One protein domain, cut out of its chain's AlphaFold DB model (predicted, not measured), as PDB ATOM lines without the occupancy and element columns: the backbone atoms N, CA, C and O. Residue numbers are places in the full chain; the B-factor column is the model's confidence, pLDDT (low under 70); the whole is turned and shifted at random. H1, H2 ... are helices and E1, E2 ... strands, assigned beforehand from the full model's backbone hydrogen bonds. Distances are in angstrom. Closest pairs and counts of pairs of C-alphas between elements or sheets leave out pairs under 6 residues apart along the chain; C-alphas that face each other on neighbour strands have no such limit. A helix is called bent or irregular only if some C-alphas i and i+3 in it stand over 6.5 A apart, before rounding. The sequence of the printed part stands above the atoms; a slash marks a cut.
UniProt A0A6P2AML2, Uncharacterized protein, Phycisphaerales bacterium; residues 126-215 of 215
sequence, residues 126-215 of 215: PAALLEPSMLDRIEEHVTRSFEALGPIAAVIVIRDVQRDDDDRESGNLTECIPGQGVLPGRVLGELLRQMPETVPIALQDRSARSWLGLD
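This is residues 126 to 215 of the 215 residues of an uncharacterized protein of Phycisphaerales bacterium (UniProt A0A6P2AML2). What shape do these atoms make? Two small two-strand sheets lie end to end along the longest axis, E1 running on into E2, with E4 beside E1 and the hairpin E2 and E3 at the other end; on one side of them lies the long, kinked helix H1, with H2 alongside part of it and the short H3 packed on H2. What is it built of? The 90 printed residues hold three named helices and four named strands, in the order H1 E1 E2 E3 H2 E4 H3, a mixed class of helices and strands; E1 and E4 are parallel, E2 and E3 antiparallel. How large is the outline? It is compact, with a radius of gyration of the C-alphas of 13.0 A, yet elongated, spanning 42 by 27 by 19 A.

Where are the strands? E2 is residues 160 to 163, 10.6 A long, from C-alpha 160 at (243.397, 247.767, 192.689), and E3 is residues 173 to 176. E1 is residues 155 to 158, 9.8 A long, and E4 is residues 201 to 203. Where are the helices? H1, residues 132 to 152, begins at C-alpha 132 at (250.921, 246.936, 203.524) and is 25.6 A long; it is irregular, with C-alphas 136 and 139 8.6 A apart and a kink of 91 degrees near residue 139. H2 is residues 185 to 192, 10.3 A long, and H3 is residues 208 to 212, ending at C-alpha 212 at (239.797, 239.553, 186.009).

How do the strands pair? In the hairpin E2 and E3, N 162 and O 174 are 2.9 A apart, within hydrogen-bond range. E1 runs on into E2 across a break of 1 residue at 46 degrees, and E1 and E4 are parallel, with N 158 and O 202 2.8 A apart, within hydrogen-bond range. How do the helices meet? H1 touches H2 with residues 139 to 146 alone, the closest C-alphas being those of Phe 146 and Leu 191, 7.0 A apart, at a shallow tilt of 21 degrees, the same way. H2 touches H3, the closest C-alphas being those of Gly 189 and Leu 212, 4.5 A apart; H1 and H3 are apart. What do the helix backbones show? Each O i to N i+4 pair is within hydrogen-bond range in H2 and H3, against 11 of 17 in H1.

How far does it reach, and is it cut? The two C-alphas farthest apart are those of Glu 169 and Thr 198, 41.9 A; the printed part has no cut and ends at residue 215, the chain's last. Are any links long? No link between named elements is long. Where is confidence low? Residues 165 to 171 are under 70, and the mean pLDDT of the printed part is 88.0.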
ATOM      1  N   PRO A 126     237.624 244.135 198.555       94.88
ATOM      2  CA  PRO A 126     238.747 243.338 199.045       94.88
ATOM      3  C   PRO A 126     240.014 244.181 199.216       94.88
ATOM      4  O   PRO A 126     240.786 243.936 200.137       94.88
ATOM      5  N   ALA A 127     240.220 245.192 198.365       94.38
ATOM      6  CA  ALA A 127     241.400 246.045 198.418       94.38
ATOM      7  C   ALA A 127     241.382 246.970 199.648       94.38
ATOM      8  O   ALA A 127     242.422 247.209 200.252       94.38
ATOM      9  N   ALA A 128     240.199 247.439 200.061       94.00
ATOM     10  CA  ALA A 128     240.016 248.333 201.210       94.00
ATOM     11  C   ALA A 128     240.450 247.729 202.555       94.00
ATOM     12  O   ALA A 128     240.740 248.462 203.501       94.00
ATOM     13  N   LEU A 129     240.436 246.401 202.672       95.75
ATOM     14  CA  LEU A 129     240.781 245.683 203.900       95.75
ATOM     15  C   LEU A 129     242.253 245.259 203.957       95.75
ATOM     16  O   LEU A 129     242.668 244.653 204.945       95.75
ATOM     17  N   LEU A 130     243.039 245.557 202.920       95.44
ATOM     18  CA  LEU A 130     244.456 245.224 202.896       95.44
ATOM     19  C   LEU A 130     245.278 246.262 203.655       95.44
ATOM     20  O   LEU A 130     245.090 247.469 203.517       95.44
ATOM     21  N   GLU A 131     246.252 245.762 204.406       92.62
ATOM     22  CA  GLU A 131     247.348 246.564 204.932       92.62
ATOM     23  C   GLU A 131     248.657 246.234 204.203       92.62
ATOM     24  O   GLU A 131     248.805 245.141 203.650       92.62
ATOM     25  N   PRO A 132     249.651 247.135 204.230       91.44
ATOM     26  CA  PRO A 132     250.921 246.936 203.524       91.44
ATOM     27  C   PRO A 132     251.652 245.646 203.916       91.44
ATOM     28  O   PRO A 132     252.274 244.992 203.077       91.44
ATOM     29  N   SER A 133     251.537 245.257 205.187       91.69
ATOM     30  CA  SER A 133     252.100 244.029 205.755       91.69
ATOM     31  C   SER A 133     251.450 242.746 205.222       91.69
ATOM     32  O   SER A 133     252.020 241.669 205.375       91.69
ATOM     33  N   MET A 134     250.278 242.840 204.588       94.88
ATOM     34  CA  MET A 134     249.553 241.698 204.022       94.88
ATOM     35  C   MET A 134     249.999 241.358 202.599       94.88
ATOM     36  O   MET A 134     249.646 240.296 202.090       94.88
ATOM     37  N   LEU A 135     250.761 242.241 201.943       93.56
ATOM     38  CA  LEU A 135     251.061 242.118 200.515       93.56
ATOM     39  C   LEU A 135     251.865 240.861 200.162       93.56
ATOM     40  O   LEU A 135     251.625 240.267 199.115       93.56
ATOM     41  N   ASP A 136     252.734 240.392 201.060       94.44
ATOM     42  CA  ASP A 136     253.508 239.158 200.853       94.44
ATOM     43  C   ASP A 136     252.619 237.899 200.802       94.44
ATOM     44  O   ASP A 136     253.044 236.847 200.326       94.44
ATOM     45  N   ARG A 137     251.376 237.992 201.295       96.56
ATOM     46  CA  ARG A 137     250.368 236.917 201.311       96.56
ATOM     47  C   ARG A 137     249.028 237.392 200.746       96.56
ATOM     48  O   ARG A 137     247.970 236.926 201.171       96.56
ATOM     49  N   ILE A 138     249.057 238.336 199.803       96.62
ATOM     50  CA  ILE A 138     247.855 239.028 199.321       96.62
ATOM     51  C   ILE A 138     246.766 238.070 198.824       96.62
ATOM     52  O   ILE A 138     245.604 238.248 199.176       96.62
ATOM     53  N   GLU A 139     247.125 237.026 198.071       97.75
ATOM     54  CA  GLU A 139     246.168 236.038 197.553       97.75
ATOM     55  C   GLU A 139     245.386 235.341 198.670       97.75
ATOM     56  O   GLU A 139     244.169 235.185 198.568       97.75
ATOM     57  N   GLU A 140     246.057 234.975 199.761       97.81
ATOM     58  CA  GLU A 140     245.421 234.337 200.913       97.81
ATOM     59  C   GLU A 140     244.474 235.302 201.631       97.81
ATOM     60  O   GLU A 140     243.340 234.940 201.947       97.81
ATOM     61  N   HIS A 141     244.916 236.542 201.860       97.56
ATOM     62  CA  HIS A 141     244.096 237.561 202.512       97.56
ATOM     63  C   HIS A 141     242.849 237.897 201.688       97.56
ATOM     64  O   HIS A 141     241.740 237.926 202.231       97.56
ATOM     65  N   VAL A 142     243.010 238.080 200.376       97.12
ATOM     66  CA  VAL A 142     241.907 238.331 199.444       97.12
ATOM     67  C   VAL A 142     240.945 237.146 199.417       97.12
ATOM     68  O   VAL A 142     239.750 237.350 199.623       97.12
ATOM     69  N   THR A 143     241.444 235.919 199.254       97.31
ATOM     70  CA  THR A 143     240.616 234.700 199.227       97.31
ATOM     71  C   THR A 143     239.793 234.567 200.501       97.31
ATOM     72  O   THR A 143     238.568 234.488 200.444       97.31
ATOM     73  N   ARG A 144     240.442 234.674 201.665       96.88
ATOM     74  CA  ARG A 144     239.771 234.598 202.966       96.88
ATOM     75  C   ARG A 144     238.722 235.698 203.148       96.88
ATOM     76  O   ARG A 144     237.667 235.451 203.731       96.88
ATOM     77  N   SER A 145     239.003 236.915 202.683       96.88
ATOM     78  CA  SER A 145     238.038 238.019 202.750       96.88
ATOM     79  C   SER A 145     236.817 237.768 201.862       96.88
ATOM     80  O   SER A 145     235.693 238.003 202.301       96.88
ATOM     81  N   PHE A 146     237.020 237.208 200.667       95.81
ATOM     82  CA  PHE A 146     235.954 236.847 199.737       95.81
ATOM     83  C   PHE A 146     235.070 235.729 200.271       95.81
ATOM     84  O   PHE A 146     233.852 235.869 200.258       95.81
ATOM     85  N   GLU A 147     235.665 234.648 200.771       95.44
ATOM     86  CA  GLU A 147     234.922 233.523 201.347       95.44
ATOM     87  C   GLU A 147     234.032 233.969 202.513       95.44
ATOM     88  O   GLU A 147     232.916 233.478 202.674       95.44
ATOM     89  N   ALA A 148     234.512 234.925 203.315       96.75
ATOM     90  CA  ALA A 148     233.785 235.421 204.472       96.75
ATOM     91  C   ALA A 148     232.724 236.479 204.126       96.75
ATOM     92  O   ALA A 148     231.614 236.422 204.655       96.75
ATOM     93  N   LEU A 149     233.064 237.470 203.295       96.94
ATOM     94  CA  LEU A 149     232.232 238.661 203.075       96.94
ATOM     95  C   LEU A 149     231.498 238.656 201.734       96.94
ATOM     96  O   LEU A 149     230.426 239.247 201.639       96.94
ATOM     97  N   GLY A 150     232.027 237.979 200.715       94.44
ATOM     98  CA  GLY A 150     231.425 237.907 199.382       94.44
ATOM     99  C   GLY A 150     229.976 237.399 199.390       94.44
ATOM    100  O   GLY A 150     229.108 238.096 198.866       94.44
ATOM    101  N   PRO A 151     229.661 236.260 200.046       93.25
ATOM    102  CA  PRO A 151     228.301 235.711 200.084       93.25
ATOM    103  C   PRO A 151     227.244 236.599 200.755       93.25
ATOM    104  O   PRO A 151     226.053 236.381 200.550       93.25
ATOM    105  N   ILE A 152     227.661 237.567 201.576       94.62
ATOM    106  CA  ILE A 152     226.764 238.473 202.312       94.62
ATOM    107  C   ILE A 152     226.825 239.915 201.792       94.62
ATOM    108  O   ILE A 152     226.162 240.798 202.337       94.62
ATOM    109  N   ALA A 153     227.641 240.174 200.769       94.25
ATOM    110  CA  ALA A 153     227.789 241.497 200.197       94.25
ATOM    111  C   ALA A 153     226.559 241.870 199.368       94.25
ATOM    112  O   ALA A 153     226.082 241.096 198.541       94.25
ATOM    113  N   ALA A 154     226.076 243.099 199.549       92.88
ATOM    114  CA  ALA A 154     225.024 243.651 198.700       92.88
ATOM    115  C   ALA A 154     225.578 244.153 197.356       92.88
ATOM    116  O   ALA A 154     224.830 244.329 196.399       92.88
ATOM    117  N   VAL A 155     226.883 244.425 197.302       90.62
ATOM    118  CA  VAL A 155     227.651 244.757 196.100       90.62
ATOM    119  C   VAL A 155     229.120 244.449 196.368       90.62
ATOM    120  O   VAL A 155     229.602 244.664 197.485       90.62
ATOM    121  N   ILE A 156     229.833 243.970 195.351       91.94
ATOM    122  CA  ILE A 156     231.285 243.787 195.402       91.94
ATOM    123  C   ILE A 156     231.938 244.888 194.578       91.94
ATOM    124  O   ILE A 156     231.647 245.035 193.395       91.94
ATOM    125  N   VAL A 157     232.818 245.664 195.196       90.06
ATOM    126  CA  VAL A 157     233.547 246.767 194.572       90.06
ATOM    127  C   VAL A 157     234.956 246.295 194.244       90.06
ATOM    128  O   VAL A 157     235.716 245.934 195.136       90.06
ATOM    129  N   ILE A 158     235.310 246.305 192.962       89.38
ATOM    130  CA  ILE A 158     236.639 245.914 192.499       89.38
ATOM    131  C   ILE A 158     237.466 247.157 192.203       89.38
ATOM    132  O   ILE A 158     237.143 247.960 191.323       89.38
ATOM    133  N   ARG A 159     238.571 247.256 192.930       88.75
ATOM    134  CA  ARG A 159     239.653 248.213 192.730       88.75
ATOM    135  C   ARG A 159     240.980 247.486 192.821       88.75
ATOM    136  O   ARG A 159     241.029 246.343 193.278       88.75
ATOM    137  N   ASP A 160     242.031 248.176 192.417       92.94
ATOM    138  CA  ASP A 160     243.397 247.767 192.689       92.94
ATOM    139  C   ASP A 160     244.042 248.744 193.667       92.94
ATOM    140  O   ASP A 160     243.539 249.851 193.888       92.94
ATOM    141  N   VAL A 161     245.149 248.322 194.262       92.88
ATOM    142  CA  VAL A 161     245.977 249.197 195.085       92.88
ATOM    143  C   VAL A 161     247.439 249.024 194.735       92.88
ATOM    144  O   VAL A 161     247.877 247.958 194.310       92.88
ATOM    145  N   GLN A 162     248.206 250.074 194.962       92.38
ATOM    146  CA  GLN A 162     249.655 250.079 194.849       92.38
ATOM    147  C   GLN A 162     250.262 250.638 196.134       92.38
ATOM    148  O   GLN A 162     249.585 251.318 196.908       92.38
ATOM    149  N   ARG A 163     251.540 250.344 196.379       89.12
ATOM    150  CA  ARG A 163     252.278 251.017 197.454       89.12
ATOM    151  C   ARG A 163     252.477 252.479 197.076       89.12
ATOM    152  O   ARG A 163     252.741 252.783 195.916       89.12
ATOM    153  N   ASP A 164     252.341 253.357 198.055       82.06
ATOM    154  CA  ASP A 164     252.752 254.742 197.905       82.06
ATOM    155  C   ASP A 164     254.284 254.827 197.994       82.06
ATOM    156  O   ASP A 164     254.872 254.604 199.054       82.06
ATOM    157  N   ASP A 165     254.938 255.085 196.862       67.25
ATOM    158  CA  ASP A 165     256.401 255.163 196.776       67.25
ATOM    159  C   ASP A 165     256.968 256.423 197.460       67.25
ATOM    160  O   ASP A 165     258.157 256.445 197.821       67.25
ATOM    161  N   ASP A 166     256.132 257.449 197.665       65.31
ATOM    162  CA  ASP A 166     256.516 258.720 198.286       65.31
ATOM    163  C   ASP A 166     256.498 258.652 199.824       65.31
ATOM    164  O   ASP A 166     257.145 259.465 200.488       65.31
ATOM    165  N   ASP A 167     255.853 257.635 200.405       59.84
ATOM    166  CA  ASP A 167     255.752 257.434 201.852       59.84
ATOM    167  C   ASP A 167     256.451 256.142 202.306       59.84
ATOM    168  O   ASP A 167     255.852 255.139 202.715       59.84
ATOM    169  N   ARG A 168     257.786 256.181 202.236       50.72
ATOM    170  CA  ARG A 168     258.667 255.065 202.617       50.72
ATOM    171  C   ARG A 168     258.588 254.682 204.100       50.72
ATOM    172  O   ARG A 168     259.082 253.612 204.451       50.72
ATOM    173  N   GLU A 169     258.024 255.536 204.956       51.25
ATOM    174  CA  GLU A 169     257.891 255.287 206.397       51.25
ATOM    175  C   GLU A 169     256.530 254.689 206.776       51.25
ATOM    176  O   GLU A 169     256.493 253.812 207.640       51.25
ATOM    177  N   SER A 170     255.423 255.097 206.140       58.84
ATOM    178  CA  SER A 170     254.097 254.547 206.466       58.84
ATOM    179  C   SER A 170     253.756 253.268 205.698       58.84
ATOM    180  O   SER A 170     252.974 252.443 206.181       58.84
ATOM    181  N   GLY A 171     254.331 253.101 204.501       64.88
ATOM    182  CA  GLY A 171     254.043 251.989 203.605       64.88
ATOM    183  C   GLY A 171     252.619 251.979 203.048       64.88
ATOM    184  O   GLY A 171     252.201 250.927 202.580       64.88
ATOM    185  N   ASN A 172     251.868 253.085 203.115       82.06
ATOM    186  CA  ASN A 172     250.448 253.148 202.751       82.06
ATOM    187  C   ASN A 172     250.115 252.539 201.375       82.06
ATOM    188  O   ASN A 172     250.920 252.530 200.442       82.06
ATOM    189  N   LEU A 173     248.881 252.043 201.258       89.62
ATOM    190  CA  LEU A 173     248.312 251.592 199.992       89.62
ATOM    191  C   LEU A 173     247.423 252.692 199.425       89.62
ATOM    192  O   LEU A 173     246.556 253.212 200.127       89.62
ATOM    193  N   THR A 174     247.632 253.027 198.158       88.44
ATOM    194  CA  THR A 174     246.807 253.981 197.415       88.44
ATOM    195  C   THR A 174     246.016 253.257 196.343       88.44
ATOM    196  O   THR A 174     246.465 252.261 195.774       88.44
ATOM    197  N   GLU A 175     244.805 253.740 196.088       87.69
ATOM    198  CA  GLU A 175     243.934 253.179 195.061       87.69
ATOM    199  C   GLU A 175     244.499 253.458 193.672       87.69
ATOM    200  O   GLU A 175     244.920 254.575 193.369       87.69
ATOM    201  N   CYS A 176     244.442 252.455 192.804       86.81
ATOM    202  CA  CYS A 176     244.781 252.609 191.401       86.81
ATOM    203  C   CYS A 176     243.813 251.822 190.511       86.81
ATOM    204  O   CYS A 176     242.910 251.114 190.974       86.81
ATOM    205  N   ILE A 177     243.969 252.004 189.201       83.88
ATOM    206  CA  ILE A 177     243.113 251.357 188.210       83.88
ATOM    207  C   ILE A 177     243.341 249.832 188.275       83.88
ATOM    208  O   ILE A 177     244.496 249.405 188.277       83.88
ATOM    209  N   PRO A 178     242.273 249.005 188.264       87.31
ATOM    210  CA  PRO A 178     242.341 247.556 188.051       87.31
ATOM    211  C   PRO A 178     243.411 247.110 187.047       87.31
ATOM    212  O   PRO A 178     243.335 247.446 185.865       87.31
ATOM    213  N   GLY A 179     244.395 246.338 187.517       90.56
ATOM    214  CA  GLY A 179     245.489 245.810 186.701       90.56
ATOM    215  C   GLY A 179     246.747 246.674 186.650       90.56
ATOM    216  O   GLY A 179     247.712 246.275 186.000       90.56
ATOM    217  N   GLN A 180     246.757 247.824 187.324       91.50
ATOM    218  CA  GLN A 180     247.953 248.653 187.511       91.50
ATOM    219  C   GLN A 180     248.584 248.490 188.899       91.50
ATOM    220  O   GLN A 180     249.683 248.991 189.119       91.50
ATOM    221  N   GLY A 181     247.902 247.818 189.825       93.94
ATOM    222  CA  GLY A 181     248.367 247.607 191.185       93.94
ATOM    223  C   GLY A 181     248.861 246.187 191.426       93.94
ATOM    224  O   GLY A 181     249.435 245.538 190.549       93.94
ATOM    225  N   VAL A 182     248.679 245.728 192.661       95.00
ATOM    226  CA  VAL A 182     249.234 244.463 193.156       95.00
ATOM    227  C   VAL A 182     248.182 243.385 193.410       95.00
ATOM    228  O   VAL A 182     248.559 242.270 193.770       95.00
ATOM    229  N   LEU A 183     246.880 243.665 193.241       95.62
ATOM    230  CA  LEU A 183     245.858 242.646 193.483       95.62
ATOM    231  C   LEU A 183     245.938 241.494 192.464       95.62
ATOM    232  O   LEU A 183     246.165 241.708 191.268       95.62
ATOM    233  N   PRO A 184     245.676 240.249 192.902       95.94
ATOM    234  CA  PRO A 184     245.737 239.076 192.040       95.94
ATOM    235  C   PRO A 184     244.467 238.966 191.178       95.94
ATOM    236  O   PRO A 184     243.544 238.212 191.484       95.94
ATOM    237  N   GLY A 185     244.410 239.718 190.073       94.38
ATOM    238  CA  GLY A 185     243.226 239.831 189.204       94.38
ATOM    239  C   GLY A 185     242.596 238.502 188.777       94.38
ATOM    240  O   GLY A 185     241.379 238.343 188.835       94.38
ATOM    241  N   ARG A 186     243.407 237.501 188.408       95.25
ATOM    242  CA  ARG A 186     242.896 236.175 188.010       95.25
ATOM    243  C   ARG A 186     242.231 235.431 189.168       95.25
ATOM    244  O   ARG A 186     241.149 234.884 188.976       95.25
ATOM    245  N   VAL A 187     242.828 235.488 190.359       96.88
ATOM    246  CA  VAL A 187     242.254 234.915 191.587       96.88
ATOM    247  C   VAL A 187     240.946 235.624 191.934       96.88
ATOM    248  O   VAL A 187     239.939 234.968 192.180       96.88
ATOM    249  N   LEU A 188     240.908 236.960 191.860       95.19
ATOM    250  CA  LEU A 188     239.668 237.724 192.035       95.19
ATOM    251  C   LEU A 188     238.578 237.277 191.056       95.19
ATOM    252  O   LEU A 188     237.440 237.074 191.462       95.19
ATOM    253  N   GLY A 189     238.910 237.087 189.778       94.19
ATOM    254  CA  GLY A 189     237.967 236.588 188.780       94.19
ATOM    255  C   GLY A 189     237.417 235.199 189.104       94.19
ATOM    256  O   GLY A 189     236.219 234.961 188.965       94.19
ATOM    257  N   GLU A 190     238.264 234.281 189.566       95.75
ATOM    258  CA  GLU A 190     237.847 232.946 190.013       95.75
ATOM    259  C   GLU A 190     236.926 232.995 191.232       95.75
ATOM    260  O   GLU A 190     235.932 232.270 191.269       95.75
ATOM    261  N   LEU A 191     237.210 233.874 192.195       95.38
ATOM    262  CA  LEU A 191     236.360 234.098 193.363       95.38
ATOM    263  C   LEU A 191     235.016 234.721 192.965       95.38
ATOM    264  O   LEU A 191     233.967 234.273 193.420       95.38
ATOM    265  N   LEU A 192     235.021 235.699 192.055       91.56
ATOM    266  CA  LEU A 192     233.806 236.348 191.556       91.56
ATOM    267  C   LEU A 192     232.872 235.371 190.833       91.56
ATOM    268  O   LEU A 192     231.659 235.468 190.994       91.56
ATOM    269  N   ARG A 193     233.404 234.393 190.086       90.69
ATOM    270  CA  ARG A 193     232.577 233.349 189.444       90.69
ATOM    271  C   ARG A 193     231.868 232.430 190.442       90.69
ATOM    272  O   ARG A 193     230.913 231.764 190.059       90.69
ATOM    273  N   GLN A 194     232.333 232.374 191.687       90.88
ATOM    274  CA  GLN A 194     231.705 231.590 192.754       90.88
ATOM    275  C   GLN A 194     230.610 232.376 193.487       90.88
ATOM    276  O   GLN A 194     229.881 231.800 194.295       90.88
ATOM    277  N   MET A 195     230.487 233.683 193.233       88.00
ATOM    278  CA  MET A 195     229.478 234.522 193.872       88.00
ATOM    279  C   MET A 195     228.091 234.288 193.261       88.00
ATOM    280  O   MET A 195     227.990 233.979 192.069       88.00
ATOM    281  N   PRO A 196     227.005 234.458 194.041       82.00
ATOM    282  CA  PRO A 196     225.656 234.397 193.494       82.00
ATOM    283  C   PRO A 196     225.490 235.398 192.346       82.00
ATOM    284  O   PRO A 196     225.904 236.549 192.468       82.00
ATOM    285  N   GLU A 197     224.826 234.998 191.255       77.81
ATOM    286  CA  GLU A 197     224.617 235.880 190.091       77.81
ATOM    287  C   GLU A 197     223.852 237.170 190.433       77.81
ATOM    288  O   GLU A 197     223.912 238.148 189.689       77.81
ATOM    289  N   THR A 198     223.135 237.164 191.558       78.12
ATOM    290  CA  THR A 198     222.369 238.293 192.085       78.12
ATOM    291  C   THR A 198     223.228 239.349 192.769       78.12
ATOM    292  O   THR A 198     222.716 240.431 193.032       78.12
ATOM    293  N   VAL A 199     224.492 239.056 193.101       83.88
ATOM    294  CA  VAL A 199     225.397 240.028 193.729       83.88
ATOM    295  C   VAL A 199     226.015 240.899 192.632       83.88
ATOM    296  O   VAL A 199     226.791 240.392 191.819       83.88
ATOM    297  N   PRO A 200     225.710 242.208 192.584       85.06
ATOM    298  CA  PRO A 200     226.273 243.089 191.576       85.06
ATOM    299  C   PRO A 200     227.780 243.266 191.775       85.06
ATOM    300  O   PRO A 200     228.259 243.412 192.906       85.06
ATOM    301  N   ILE A 201     228.521 243.310 190.666       84.88
ATOM    302  CA  ILE A 201     229.963 243.580 190.665       84.88
ATOM    303  C   ILE A 201     230.196 244.969 190.093       84.88
ATOM    304  O   ILE A 201     229.892 245.239 188.931       84.88
ATOM    305  N   ALA A 202     230.787 245.835 190.898       84.00
ATOM    306  CA  ALA A 202     231.070 247.204 190.543       84.00
ATOM    307  C   ALA A 202     232.549 247.375 190.165       84.00
ATOM    308  O   ALA A 202     233.439 247.099 190.969       84.00
ATOM    309  N   LEU A 203     232.811 247.813 188.930       78.88
ATOM    310  CA  LEU A 203     234.144 247.926 188.328       78.88
ATOM    311  C   LEU A 203     234.468 249.377 187.983       78.88
ATOM    312  O   LEU A 203     233.633 250.062 187.396       78.88
ATOM    313  N   GLN A 204     235.674 249.855 188.312       72.12
ATOM    314  CA  GLN A 204     236.066 251.235 187.986       72.12
ATOM    315  C   GLN A 204     236.110 251.500 186.479       72.12
ATOM    316  O   GLN A 204     235.836 252.601 186.026       72.12
ATOM    317  N   ASP A 205     236.443 250.479 185.700       73.44
ATOM    318  CA  ASP A 205     236.502 250.564 184.252       73.44
ATOM    319  C   ASP A 205     236.123 249.209 183.642       73.44
ATOM    320  O   ASP A 205     236.383 248.159 184.235       73.44
ATOM    321  N   ARG A 206     235.516 249.199 182.446       72.56
ATOM    322  CA  ARG A 206     235.154 247.941 181.763       72.56
ATOM    323  C   ARG A 206     236.375 247.108 181.379       72.56
ATOM    324  O   ARG A 206     236.267 245.885 181.335       72.56
ATOM    325  N   SER A 207     237.525 247.737 181.142       78.19
ATOM    326  CA  SER A 207     238.791 247.054 180.855       78.19
ATOM    327  C   SER A 207     239.235 246.126 181.992       78.19
ATOM    328  O   SER A 207     239.894 245.118 181.723       78.19
ATOM    329  N   ALA A 208     238.777 246.370 183.229       84.50
ATOM    330  CA  ALA A 208     239.036 245.509 184.381       84.50
ATOM    331  C   ALA A 208     238.548 244.066 184.173       84.50
ATOM    332  O   ALA A 208     239.108 243.141 184.756       84.50
ATOM    333  N   ARG A 209     237.535 243.838 183.321       85.69
ATOM    334  CA  ARG A 209     237.034 242.484 183.020       85.69
ATOM    335  C   ARG A 209     238.120 241.572 182.467       85.69
ATOM    336  O   ARG A 209     238.232 240.434 182.910       85.69
ATOM    337  N   SER A 210     238.952 242.093 181.570       88.50
ATOM    338  CA  SER A 210     240.033 241.328 180.951       88.50
ATOM    339  C   SER A 210     241.128 240.951 181.952       88.50
ATOM    340  O   SER A 210     241.624 239.820 181.948       88.50
ATOM    341  N   TRP A 211     241.438 241.864 182.878       91.31
ATOM    342  CA  TRP A 211     242.345 241.630 184.003       91.31
ATOM    343  C   TRP A 211     241.804 240.554 184.955       91.31
ATOM    344  O   TRP A 211     242.545 239.648 185.343       91.31
ATOM    345  N   LEU A 212     240.497 240.585 185.236       91.31
ATOM    346  CA  LEU A 212     239.797 239.553 186.009       91.31
ATOM    347  C   LEU A 212     239.621 238.236 185.228       91.31
ATOM    348  O   LEU A 212     239.307 237.198 185.801       91.31
ATOM    349  N   GLY A 213     239.805 238.245 183.907       91.25
ATOM    350  CA  GLY A 213     239.515 237.098 183.051       91.25
ATOM    351  C   GLY A 213     238.028 236.784 182.911       91.25
ATOM    352  O   GLY A 213     237.673 235.618 182.768       91.25
ATOM    353  N   LEU A 214     237.163 237.791 182.994       82.62
ATOM    354  CA  LEU A 214     235.702 237.663 182.925       82.62
ATOM    355  C   LEU A 214     235.134 237.987 181.535       82.62
ATOM    356  O   LEU A 214     233.944 238.288 181.409       82.62
ATOM    357  N   ASP A 215     235.986 237.984 180.515       79.12
ATOM    358  CA  ASP A 215     235.587 238.140 179.115       79.12
ATOM    359  C   ASP A 215     234.865 236.897 178.576       79.12
ATOM    360  O   ASP A 215     235.197 235.769 179.016       79.12
TER     361      ASP A 215